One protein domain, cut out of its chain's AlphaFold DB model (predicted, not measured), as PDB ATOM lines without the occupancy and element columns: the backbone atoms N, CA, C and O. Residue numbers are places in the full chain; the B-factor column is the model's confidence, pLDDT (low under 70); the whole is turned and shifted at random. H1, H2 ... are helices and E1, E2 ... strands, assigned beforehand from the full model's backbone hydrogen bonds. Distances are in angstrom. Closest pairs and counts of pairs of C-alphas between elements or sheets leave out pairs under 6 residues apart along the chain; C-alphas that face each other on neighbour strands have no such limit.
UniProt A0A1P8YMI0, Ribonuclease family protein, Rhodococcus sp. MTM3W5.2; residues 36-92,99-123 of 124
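AT A GLANCE: This is residues 36 to 92 and 99 to 123 of the 124 residues of the protein "Ribonuclease family protein" of Rhodococcus sp. MTM3W5.2 (UniProt A0A1P8YMI0). With little regular structure, this is a small, strongly twisted sheet of four short strands with one helix, H1, over one face, making two layers, and long loops beyond. The named elements, mixed helix and strand, hold only 29 of the 82 printed residues and follow each other as H1 E1 E2 E3 E4; the sheet runs E1 E2 E3 E4, antiparallel. It is compact, radius of gyration of the C-alphas 12.4 A, spanning 38 by 25 by 19 A.

HOW THE PARTS SIT: Start at E2, residues 83 to 87, antiparallel to E3, residues 101 to 105: N 84 and O 104, 2.9 A apart, are within hydrogen-bond range. E1, residues 60 to 64, forms a hairpin with E2 (N 61 and O 85, 2.9 A). E4, residues 110 to 113, forms one with E3 (N 103 and O 111, 2.8 A). H1, residues 36 to 45, is on the sheet at a height of 9.2 A; its closest C-alphas to E3 are Ala 37 and Ile 102, 7.1 A. In H1 every O i to N i+4 pair is within range.

IN THESE COORDINATES: Find C-alpha 36 at (-34.855, 26.516, 43.315); H1 runs 14.3 A. E4 ends at C-alpha 113, (-44.347, 33.225, 47.221).

THE WHOLE: Residues 93 to 98 are not printed, a 12.5 A gap between C-alphas 92 and 99. Links H1 to E1 and E1 to E2 are long. No printed residue is under 70.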
ATOM      1  N   ALA A  36     -33.902  27.485  43.855       96.56
ATOM      2  CA  ALA A  36     -34.855  26.516  43.315       96.56
ATOM      3  C   ALA A  36     -36.014  27.191  42.559       96.56
ATOM      4  O   ALA A  36     -36.380  26.732  41.483       96.56
ATOM      5  N   ALA A  37     -36.544  28.310  43.065       98.25
ATOM      6  CA  ALA A  37     -37.594  29.060  42.378       98.25
ATOM      7  C   ALA A  37     -37.085  29.678  41.069       98.25
ATOM      8  O   ALA A  37     -37.784  29.638  40.063       98.25
ATOM      9  N   VAL A  38     -35.848  30.179  41.044       98.12
ATOM     10  CA  VAL A  38     -35.228  30.686  39.807       98.12
ATOM     11  C   VAL A  38     -35.077  29.568  38.770       98.12
ATOM     12  O   VAL A  38     -35.483  29.735  37.623       98.12
ATOM     13  N   ALA A  39     -34.565  28.404  39.178       98.19
ATOM     14  CA  ALA A  39     -34.415  27.251  38.291       98.19
ATOM     15  C   ALA A  39     -35.767  26.730  37.774       98.19
ATOM     16  O   ALA A  39     -35.886  26.339  36.614       98.19
ATOM     17  N   THR A  40     -36.800  26.735  38.617       98.69
ATOM     18  CA  THR A  40     -38.150  26.342  38.203       98.69
ATOM     19  C   THR A  40     -38.776  27.370  37.265       98.69
ATOM     20  O   THR A  40     -39.388  26.964  36.282       98.69
ATOM     21  N   LEU A  41     -38.575  28.677  37.482       98.62
ATOM     22  CA  LEU A  41     -39.035  29.710  36.546       98.62
ATOM     23  C   LEU A  41     -38.433  29.512  35.151       98.62
ATOM     24  O   LEU A  41     -39.163  29.586  34.171       98.62
ATOM     25  N   GLN A  42     -37.146  29.171  35.058       98.56
ATOM     26  CA  GLN A  42     -36.524  28.862  33.770       98.56
ATOM     27  C   GLN A  42     -37.227  27.689  33.062       98.56
ATOM     28  O   GLN A  42     -37.550  27.776  31.883       98.56
ATOM     29  N   LYS A  43     -37.537  26.610  33.786       98.75
ATOM     30  CA  LYS A  43     -38.263  25.461  33.217       98.75
ATOM     31  C   LYS A  43     -39.703  25.801  32.827       98.75
ATOM     32  O   LYS A  43     -40.226  25.230  31.872       98.75
ATOM     33  N   ILE A  44     -40.354  26.703  33.566       98.75
ATOM     34  CA  ILE A  44     -41.678  27.237  33.215       98.75
ATOM     35  C   ILE A  44     -41.587  28.013  31.897       98.75
ATOM     36  O   ILE A  44     -42.408  27.790  31.011       98.75
ATOM     37  N   ASP A  45     -40.571  28.862  31.739       98.44
ATOM     38  CA  ASP A  45     -40.341  29.638  30.515       98.44
ATOM     39  C   ASP A  45     -40.031  28.748  29.303       98.44
ATOM     40  O   ASP A  45     -40.480  29.024  28.193       98.44
ATOM     41  N   GLU A  46     -39.312  27.647  29.522       98.50
ATOM     42  CA  GLU A  46     -39.045  26.614  28.514       98.50
ATOM     43  C   GLU A  46     -40.271  25.724  28.223       98.50
ATOM     44  O   GLU A  46     -40.236  24.904  27.307       98.50
ATOM     45  N   GLY A  47     -41.350  25.850  29.002       98.31
ATOM     46  CA  GLY A  47     -42.557  25.030  28.875       98.31
ATOM     47  C   GLY A  47     -42.376  23.572  29.310       98.31
ATOM     48  O   GLY A  47     -43.179  22.721  28.937       98.31
ATOM     49  N   THR A  48     -41.328  23.261  30.079       98.62
ATOM     50  CA  THR A  48     -40.997  21.890  30.505       98.62
ATOM     51  C   THR A  48     -41.477  21.564  31.918       98.62
ATOM     52  O   THR A  48     -41.465  20.403  32.327       98.62
ATOM     53  N   TRP A  49     -41.869  22.562  32.710       98.62
ATOM     54  CA  TRP A  49     -42.463  22.370  34.036       98.62
ATOM     55  C   TRP A  49     -43.998  22.309  33.941       98.62
ATOM     56  O   TRP A  49     -44.566  23.081  33.172       98.62
ATOM     57  N   PRO A  50     -44.705  21.459  34.717       98.38
ATOM     58  CA  PRO A  50     -44.220  20.568  35.780       98.38
ATOM     59  C   PRO A  50     -43.739  19.184  35.319       98.38
ATOM     60  O   PRO A  50     -43.263  18.415  36.150       98.38
ATOM     61  N   ASP A  51     -43.820  18.848  34.032       98.31
ATOM     62  CA  ASP A  51     -43.538  17.487  33.543       98.31
ATOM     63  C   ASP A  51     -42.097  17.033  33.834       98.31
ATOM     64  O   ASP A  51     -41.856  15.918  34.306       98.31
ATOM     65  N   SER A  52     -41.130  17.939  33.669       98.19
ATOM     66  CA  SER A  52     -39.713  17.720  33.992       98.19
ATOM     67  C   SER A  52     -39.429  17.517  35.486       98.19
ATOM     68  O   SER A  52     -38.304  17.171  35.848       98.19
ATOM     69  N   ALA A  53     -40.419  17.694  36.373       97.56
ATOM     70  CA  ALA A  53     -40.277  17.366  37.790       97.56
ATOM     71  C   ALA A  53     -40.089  15.861  38.023       97.56
ATOM     72  O   ALA A  53     -39.555  15.477  39.064       97.56
ATOM     73  N   GLY A  54     -40.582  15.009  37.111       97.19
ATOM     74  CA  GLY A  54     -40.542  13.550  37.268       97.19
ATOM     75  C   GLY A  54     -41.245  13.045  38.537       97.19
ATOM     76  O   GLY A  54     -40.990  11.933  38.996       97.19
ATOM     77  N   ALA A  55     -42.110  13.870  39.134       97.38
ATOM     78  CA  ALA A  55     -42.709  13.644  40.440       97.38
ATOM     79  C   ALA A  55     -44.238  13.760  40.341       97.38
ATOM     80  O   ALA A  55     -44.768  14.881  40.339       97.38
ATOM     81  N   PRO A  56     -44.965  12.625  40.268       97.06
ATOM     82  CA  PRO A  56     -46.417  12.622  40.160       97.06
ATOM     83  C   PRO A  56     -47.102  13.470  41.239       97.06
ATOM     84  O   PRO A  56     -46.847  13.331  42.438       97.06
ATOM     85  N   GLY A  57     -48.008  14.340  40.793       97.69
ATOM     86  CA  GLY A  57     -48.752  15.265  41.647       97.69
ATOM     87  C   GLY A  57     -48.079  16.622  41.877       97.69
ATOM     88  O   GLY A  57     -48.659  17.433  42.598       97.69
ATOM     89  N   THR A  58     -46.911  16.877  41.278       98.69
ATOM     90  CA  THR A  58     -46.420  18.249  41.050       98.69
ATOM     91  C   THR A  58     -47.357  18.940  40.066       98.69
ATOM     92  O   THR A  58     -47.775  18.325  39.084       98.69
ATOM     93  N   LYS A  59     -47.735  20.184  40.346       98.62
ATOM     94  CA  LYS A  59     -48.724  20.934  39.571       98.62
ATOM     95  C   LYS A  59     -48.156  22.228  39.013       98.62
ATOM     96  O   LYS A  59     -47.254  22.835  39.585       98.62
ATOM     97  N   GLY A  60     -48.754  22.681  37.920       98.44
ATOM     98  CA  GLY A  60     -48.488  23.990  37.358       98.44
ATOM     99  C   GLY A  60     -49.352  24.285  36.143       98.44
ATOM    100  O   GLY A  60     -49.890  23.374  35.520       98.44
ATOM    101  N   GLY A  61     -49.511  25.572  35.847       98.44
ATOM    102  CA  GLY A  61     -50.297  26.066  34.721       98.44
ATOM    103  C   GLY A  61     -51.772  26.317  35.042       98.44
ATOM    104  O   GLY A  61     -52.468  26.913  34.216       98.44
ATOM    105  N   ASP A  62     -52.239  25.935  36.234       98.69
ATOM    106  CA  ASP A  62     -53.591  26.222  36.716       98.69
ATOM    107  C   ASP A  62     -53.808  27.734  36.874       98.69
ATOM    108  O   ASP A  62     -52.873  28.499  37.116       98.69
ATOM    109  N   ARG A  63     -55.058  28.191  36.731       98.62
ATOM    110  CA  ARG A  63     -55.403  29.613  36.865       98.62
ATOM    111  C   ARG A  63     -55.239  30.075  38.316       98.62
ATOM    112  O   ARG A  63     -55.999  29.645  39.181       98.62
ATOM    113  N   PHE A  64     -54.390  31.076  38.541       98.81
ATOM    114  CA  PHE A  64     -54.353  31.816  39.800       98.81
ATOM    115  C   PHE A  64     -55.376  32.955  39.773       98.81
ATOM    116  O   PHE A  64     -55.427  33.763  38.845       98.81
ATOM    117  N   GLY A  65     -56.240  33.006  40.786       98.31
ATOM    118  CA  GLY A  65     -57.389  33.911  40.790       98.31
ATOM    119  C   GLY A  65     -57.074  35.367  41.123       98.31
ATOM    120  O   GLY A  65     -57.873  36.221  40.745       98.31
ATOM    121  N   ASN A  66     -55.968  35.635  41.832       98.19
ATOM    122  CA  ASN A  66     -55.625  36.953  42.382       98.19
ATOM    123  C   ASN A  66     -56.829  37.643  43.067       98.19
ATOM    124  O   ASN A  66     -57.138  38.804  42.793       98.19
ATOM    125  N   ARG A  67     -57.576  36.908  43.909       96.94
ATOM    126  CA  ARG A  67     -58.844  37.393  44.493       96.94
ATOM    127  C   ARG A  67     -58.604  38.496  45.519       96.94
ATOM    128  O   ARG A  67     -59.380  39.441  45.607       96.94
ATOM    129  N   GLU A  68     -57.491  38.378  46.225       96.94
ATOM    130  CA  GLU A  68     -56.975  39.299  47.229       96.94
ATOM    131  C   GLU A  68     -56.313  40.530  46.588       96.94
ATOM    132  O   GLU A  68     -55.971  41.477  47.290       96.94
ATOM    133  N   ARG A  69     -56.158  40.539  45.250       97.06
ATOM    134  CA  ARG A  69     -55.591  41.642  44.452       97.06
ATOM    135  C   ARG A  69     -54.203  42.092  44.922       97.06
ATOM    136  O   ARG A  69     -53.864  43.267  44.829       97.06
ATOM    137  N   GLN A  70     -53.405  41.152  45.417       97.69
ATOM    138  CA  GLN A  70     -52.028  41.408  45.844       97.69
ATOM    139  C   GLN A  70     -51.078  41.587  44.654       97.69
ATOM    140  O   GLN A  70     -50.041  42.231  44.791       97.69
ATOM    141  N   LEU A  71     -51.436  41.040  43.487       98.38
ATOM    142  CA  LEU A  71     -50.722  41.259  42.229       98.38
ATOM    143  C   LEU A  71     -51.458  42.295  41.358       98.38
ATOM    144  O   LEU A  71     -52.685  42.413  41.474       98.38
ATOM    145  N   PRO A  72     -50.763  43.009  40.448       98.38
ATOM    146  CA  PRO A  72     -51.394  43.951  39.523       98.38
ATOM    147  C   PRO A  72     -52.571  43.333  38.759       98.38
ATOM    148  O   PRO A  72     -52.489  42.216  38.260       98.38
ATOM    149  N   THR A  73     -53.690  44.042  38.644       98.25
ATOM    150  CA  THR A  73     -54.867  43.533  37.914       98.25
ATOM    151  C   THR A  73     -54.855  43.888  36.431       98.25
ATOM    152  O   THR A  73     -55.596  43.286  35.656       98.25
ATOM    153  N   ALA A  74     -54.035  44.861  36.036       97.94
ATOM    154  CA  ALA A  74     -53.891  45.323  34.666       97.94
ATOM    155  C   ALA A  74     -52.415  45.581  34.338       97.94
ATOM    156  O   ALA A  74     -51.637  45.924  35.229       97.94
ATOM    157  N   ASP A  75     -52.051  45.398  33.075       97.25
ATOM    158  CA  ASP A  75     -50.716  45.698  32.571       97.25
ATOM    159  C   ASP A  75     -50.530  47.197  32.284       97.25
ATOM    160  O   ASP A  75     -51.434  48.013  32.477       97.25
ATOM    161  N   ALA A  76     -49.344  47.571  31.795       95.38
ATOM    162  CA  ALA A  76     -48.998  48.960  31.492       95.38
ATOM    163  C   ALA A  76     -49.904  49.621  30.431       95.38
ATOM    164  O   ALA A  76     -49.953  50.845  30.349       95.38
ATOM    165  N   SER A  77     -50.622  48.836  29.622       97.00
ATOM    166  CA  SER A  77     -51.591  49.323  28.632       97.00
ATOM    167  C   SER A  77     -53.035  49.303  29.150       97.00
ATOM    168  O   SER A  77     -53.956  49.604  28.395       97.00
ATOM    169  N   GLY A  78     -53.253  48.924  30.411       97.69
ATOM    170  CA  GLY A  78     -54.578  48.814  31.018       97.69
ATOM    171  C   GLY A  78     -55.331  47.526  30.675       97.69
ATOM    172  O   GLY A  78     -56.510  47.411  31.013       97.69
ATOM    173  N   ARG A  79     -54.698  46.536  30.024       98.25
ATOM    174  CA  ARG A  79     -55.340  45.238  29.747       98.25
ATOM    175  C   ARG A  79     -55.299  44.361  30.992       98.25
ATOM    176  O   ARG A  79     -54.300  44.347  31.702       98.25
ATOM    177  N   ALA A  80     -56.362  43.597  31.240       98.31
ATOM    178  CA  ALA A  80     -56.423  42.695  32.389       98.31
ATOM    179  C   ALA A  80     -55.296  41.647  32.354       98.31
ATOM    180  O   ALA A  80     -55.068  41.018  31.317       98.31
ATOM    181  N   VAL A  81     -54.632  41.426  33.494       98.69
ATOM    182  CA  VAL A  81     -53.592  40.395  33.630       98.69
ATOM    183  C   VAL A  81     -54.221  39.087  34.094       98.69
ATOM    184  O   VAL A  81     -54.855  39.013  35.149       98.69
ATOM    185  N   GLY A  82     -54.044  38.037  33.295       98.69
ATOM    186  CA  GLY A  82     -54.349  36.668  33.690       98.69
ATOM    187  C   GLY A  82     -53.136  36.027  34.353       98.69
ATOM    188  O   GLY A  82     -52.026  36.165  33.850       98.69
ATOM    189  N   TYR A  83     -53.350  35.296  35.445       98.88
ATOM    190  CA  TYR A  83     -52.273  34.640  36.179       98.88
ATOM    191  C   TYR A  83     -52.394  33.118  36.155       98.88
ATOM    192  O   TYR A  83     -53.496  32.560  36.196       98.88
ATOM    193  N   ARG A  84     -51.240  32.450  36.136       98.94
ATOM    194  CA  ARG A  84     -51.101  31.004  36.340       98.94
ATOM    195  C   ARG A  84     -50.194  30.726  37.523       98.94
ATOM    196  O   ARG A  84     -49.252  31.478  37.742       98.94
ATOM    197  N   GLU A  85     -50.471  29.661  38.259       98.81
ATOM    198  CA  GLU A  85     -49.653  29.213  39.385       98.81
ATOM    199  C   GLU A  85     -48.872  27.937  39.067       98.81
ATOM    200  O   GLU A  85     -49.300  27.101  38.269       98.81
ATOM    201  N   TRP A  86     -47.725  27.795  39.724       98.88
ATOM    202  CA  TRP A  86     -46.793  26.693  39.538       98.88
ATOM    203  C   TRP A  86     -46.190  26.295  40.882       98.88
ATOM    204  O   TRP A  86     -45.739  27.159  41.636       98.88
ATOM    205  N   ASP A  87     -46.160  24.997  41.185       98.81
ATOM    206  CA  ASP A  87     -45.362  24.488  42.302       98.81
ATOM    207  C   ASP A  87     -43.882  24.816  42.045       98.81
ATOM    208  O   ASP A  87     -43.413  24.705  40.913       98.81
ATOM    209  N   VAL A  88     -43.135  25.206  43.080       98.75
ATOM    210  CA  VAL A  88     -41.691  25.476  42.943       98.75
ATOM    211  C   VAL A  88     -40.876  24.189  42.976       98.75
ATOM    212  O   VAL A  88     -39.949  24.026  42.185       98.75
ATOM    213  N   ASN A  89     -41.212  23.278  43.889       98.50
ATOM    214  CA  ASN A  89     -40.455  22.054  44.123       98.50
ATOM    215  C   ASN A  89     -41.236  20.820  43.644       98.50
ATOM    216  O   ASN A  89     -42.468  20.802  43.736       98.50
ATOM    217  N   PRO A  90     -40.547  19.750  43.202       98.44
ATOM    218  CA  PRO A  90     -41.191  18.469  42.942       98.44
ATOM    219  C   PRO A  90     -41.940  17.968  44.180       98.44
ATOM    220  O   PRO A  90     -41.404  17.952  45.294       98.44
ATOM    221  N   LYS A  91     -43.178  17.509  43.995       98.31
ATOM    222  CA  LYS A  91     -43.980  16.977  45.094       98.31
ATOM    223  C   LYS A  91     -43.332  15.715  45.671       98.31
ATOM    224  O   LYS A  91     -43.121  14.721  44.979       98.31
ATOM    225  N   GLN A  92     -43.132  15.701  46.985       98.00
ATOM    226  CA  GLN A  92     -42.649  14.511  47.682       98.00
ATOM    227  C   GLN A  92     -43.742  13.428  47.782       98.00
ATOM    228  O   GLN A  92     -44.926  13.695  48.045       98.00
ATOM    229  N   ALA A  99     -45.622  24.917  50.429       98.25
ATOM    230  CA  ALA A  99     -46.213  26.248  50.331       98.25
ATOM    231  C   ALA A  99     -45.698  27.080  49.142       98.25
ATOM    232  O   ALA A  99     -46.301  28.100  48.816       98.25
ATOM    233  N   GLN A 100     -44.591  26.686  48.509       98.69
ATOM    234  CA  GLN A 100     -43.857  27.562  47.602       98.69
ATOM    235  C   GLN A 100     -44.461  27.563  46.202       98.69
ATOM    236  O   GLN A 100     -44.700  26.503  45.608       98.69
ATOM    237  N   ARG A 101     -44.685  28.755  45.648       98.88
ATOM    238  CA  ARG A 101     -45.271  28.917  44.315       98.88
ATOM    239  C   ARG A 101     -44.563  29.987  43.509       98.88
ATOM    240  O   ARG A 101     -44.061  30.968  44.055       98.88
ATOM    241  N   ILE A 102     -44.599  29.801  42.197       98.88
ATOM    242  CA  ILE A 102     -44.396  30.863  41.217       98.88
ATOM    243  C   ILE A 102     -45.757  31.199  40.616       98.88
ATOM    244  O   ILE A 102     -46.550  30.307  40.323       98.88
ATOM    245  N   VAL A 103     -46.023  32.485  40.423       98.88
ATOM    246  CA  VAL A 103     -47.198  32.993  39.722       98.88
ATOM    247  C   VAL A 103     -46.735  33.789  38.507       98.88
ATOM    248  O   VAL A 103     -46.032  34.783  38.660       98.88
ATOM    249  N   THR A 104     -47.116  33.361  37.303       98.94
ATOM    250  CA  THR A 104     -46.764  34.029  36.036       98.94
ATOM    251  C   THR A 104     -47.957  34.793  35.482       98.94
ATOM    252  O   THR A 104     -49.047  34.221  35.374       98.94
ATOM    253  N   GLY A 105     -47.758  36.055  35.113       98.75
ATOM    254  CA  GLY A 105     -48.761  36.905  34.480       98.75
ATOM    255  C   GLY A 105     -48.713  36.840  32.954       98.75
ATOM    256  O   GLY A 105     -47.664  36.637  32.347       98.75
ATOM    257  N   SER A 106     -49.861  37.052  32.311       98.62
ATOM    258  CA  SER A 106     -49.977  37.192  30.851       98.62
ATOM    259  C   SER A 106     -49.259  38.428  30.298       98.62
ATOM    260  O   SER A 106     -49.111  38.563  29.089       98.62
ATOM    261  N   ASP A 107     -48.851  39.342  31.176       98.19
ATOM    262  CA  ASP A 107     -48.011  40.506  30.896       98.19
ATOM    263  C   ASP A 107     -46.504  40.181  30.920       98.19
ATOM    264  O   ASP A 107     -45.680  41.071  30.730       98.19
ATOM    265  N   GLY A 108     -46.136  38.916  31.153       98.12
ATOM    266  CA  GLY A 108     -44.752  38.451  31.255       98.12
ATOM    267  C   GLY A 108     -44.164  38.534  32.666       98.12
ATOM    268  O   GLY A 108     -43.046  38.050  32.880       98.12
ATOM    269  N   SER A 109     -44.900  39.093  33.633       98.62
ATOM    270  CA  SER A 109     -44.454  39.170  35.025       98.62
ATOM    271  C   SER A 109     -44.344  37.785  35.666       98.62
ATOM    272  O   SER A 109     -45.046  36.840  35.292       98.62
ATOM    273  N   ALA A 110     -43.464  37.657  36.656       98.75
ATOM    274  CA  ALA A 110     -43.391  36.465  37.496       98.75
ATOM    275  C   ALA A 110     -43.194  36.855  38.959       98.75
ATOM    276  O   ALA A 110     -42.466  37.797  39.263       98.75
ATOM    277  N   TRP A 111     -43.829  36.117  39.864       98.75
ATOM    278  CA  TRP A 111     -43.836  36.394  41.296       98.75
ATOM    279  C   TRP A 111     -43.589  35.111  42.073       98.75
ATOM    280  O   TRP A 111     -44.221  34.094  41.801       98.75
ATOM    281  N   TYR A 112     -42.705  35.160  43.059       98.69
ATOM    282  CA  TYR A 112     -42.473  34.076  44.002       98.69
ATOM    283  C   TYR A 112     -43.263  34.316  45.288       98.69
ATOM    284  O   TYR A 112     -43.291  35.434  45.796       98.69
ATOM    285  N   THR A 113     -43.843  33.259  45.846       98.50
ATOM    286  CA  THR A 113     -44.347  33.225  47.221       98.50
ATOM    287  C   THR A 113     -43.769  32.005  47.931       98.50
ATOM    288  O   THR A 113     -43.820  30.885  47.416       98.50
ATOM    289  N   GLY A 114     -43.196  32.222  49.115       97.81
ATOM    290  CA  GLY A 114     -42.708  31.152  49.990       97.81
ATOM    291  C   GLY A 114     -43.732  30.703  51.037       97.81
ATOM    292  O   GLY A 114     -43.533  29.690  51.703       97.81
ATOM    293  N   ASP A 115     -44.822  31.454  51.173       97.50
ATOM    294  CA  ASP A 115     -45.786  31.408  52.273       97.50
ATOM    295  C   ASP A 115     -47.225  31.206  51.771       97.50
ATOM    296  O   ASP A 115     -48.193  31.641  52.398       97.50
ATOM    297  N   HIS A 116     -47.353  30.517  50.633       97.81
ATOM    298  CA  HIS A 116     -48.622  30.119  50.034       97.81
ATOM    299  C   HIS A 116     -49.569  31.303  49.780       97.81
ATOM    300  O   HIS A 116     -50.700  31.336  50.268       97.81
ATOM    301  N   TYR A 117     -49.092  32.247  48.968       98.19
ATOM    302  CA  TYR A 117     -49.795  33.452  48.510       98.19
ATOM    303  C   TYR A 117     -50.033  34.511  49.595       98.19
ATOM    304  O   TYR A 117     -50.834  35.411  49.382       98.19
ATOM    305  N   THR A 118     -49.357  34.444  50.749       97.62
ATOM    306  CA  THR A 118     -49.499  35.492  51.775       97.62
ATOM    307  C   THR A 118     -48.695  36.732  51.389       97.62
ATOM    308  O   THR A 118     -49.204  37.852  51.470       97.62
ATOM    309  N   THR A 119     -47.463  36.539  50.917       96.56
ATOM    310  CA  THR A 119     -46.592  37.591  50.393       96.56
ATOM    311  C   THR A 119     -45.979  37.186  49.057       96.56
ATOM    312  O   THR A 119     -45.865  36.002  48.726       96.56
ATOM    313  N   PHE A 120     -45.586  38.194  48.276       98.12
ATOM    314  CA  PHE A 120     -45.000  38.004  46.956       98.12
ATOM    315  C   PHE A 120     -43.716  38.807  46.794       98.12
ATOM    316  O   PHE A 120     -43.644  39.979  47.161       98.12
ATOM    317  N   VAL A 121     -42.725  38.184  46.164       97.69
ATOM    318  CA  VAL A 121     -41.505  38.829  45.683       97.69
ATOM    319  C   VAL A 121     -41.521  38.764  44.163       97.69
ATOM    320  O   VAL A 121     -41.588  37.680  43.584       97.69
ATOM    321  N   ARG A 122     -41.490  39.918  43.496       97.19
ATOM    322  CA  ARG A 122     -41.433  39.970  42.029       97.19
ATOM    323  C   ARG A 122     -40.126  39.352  41.548       97.19
ATOM    324  O   ARG A 122     -39.104  39.687  42.108       97.19
ATOM    325  N   MET A 123     -40.141  38.508  40.527       96.88
ATOM    326  CA  MET A 123     -38.942  37.925  39.907       96.88
ATOM    327  C   MET A 123     -38.589  38.622  38.585       96.88
ATOM    328  O   MET A 123     -37.414  38.718  38.243       96.88
TER     329      MET A 123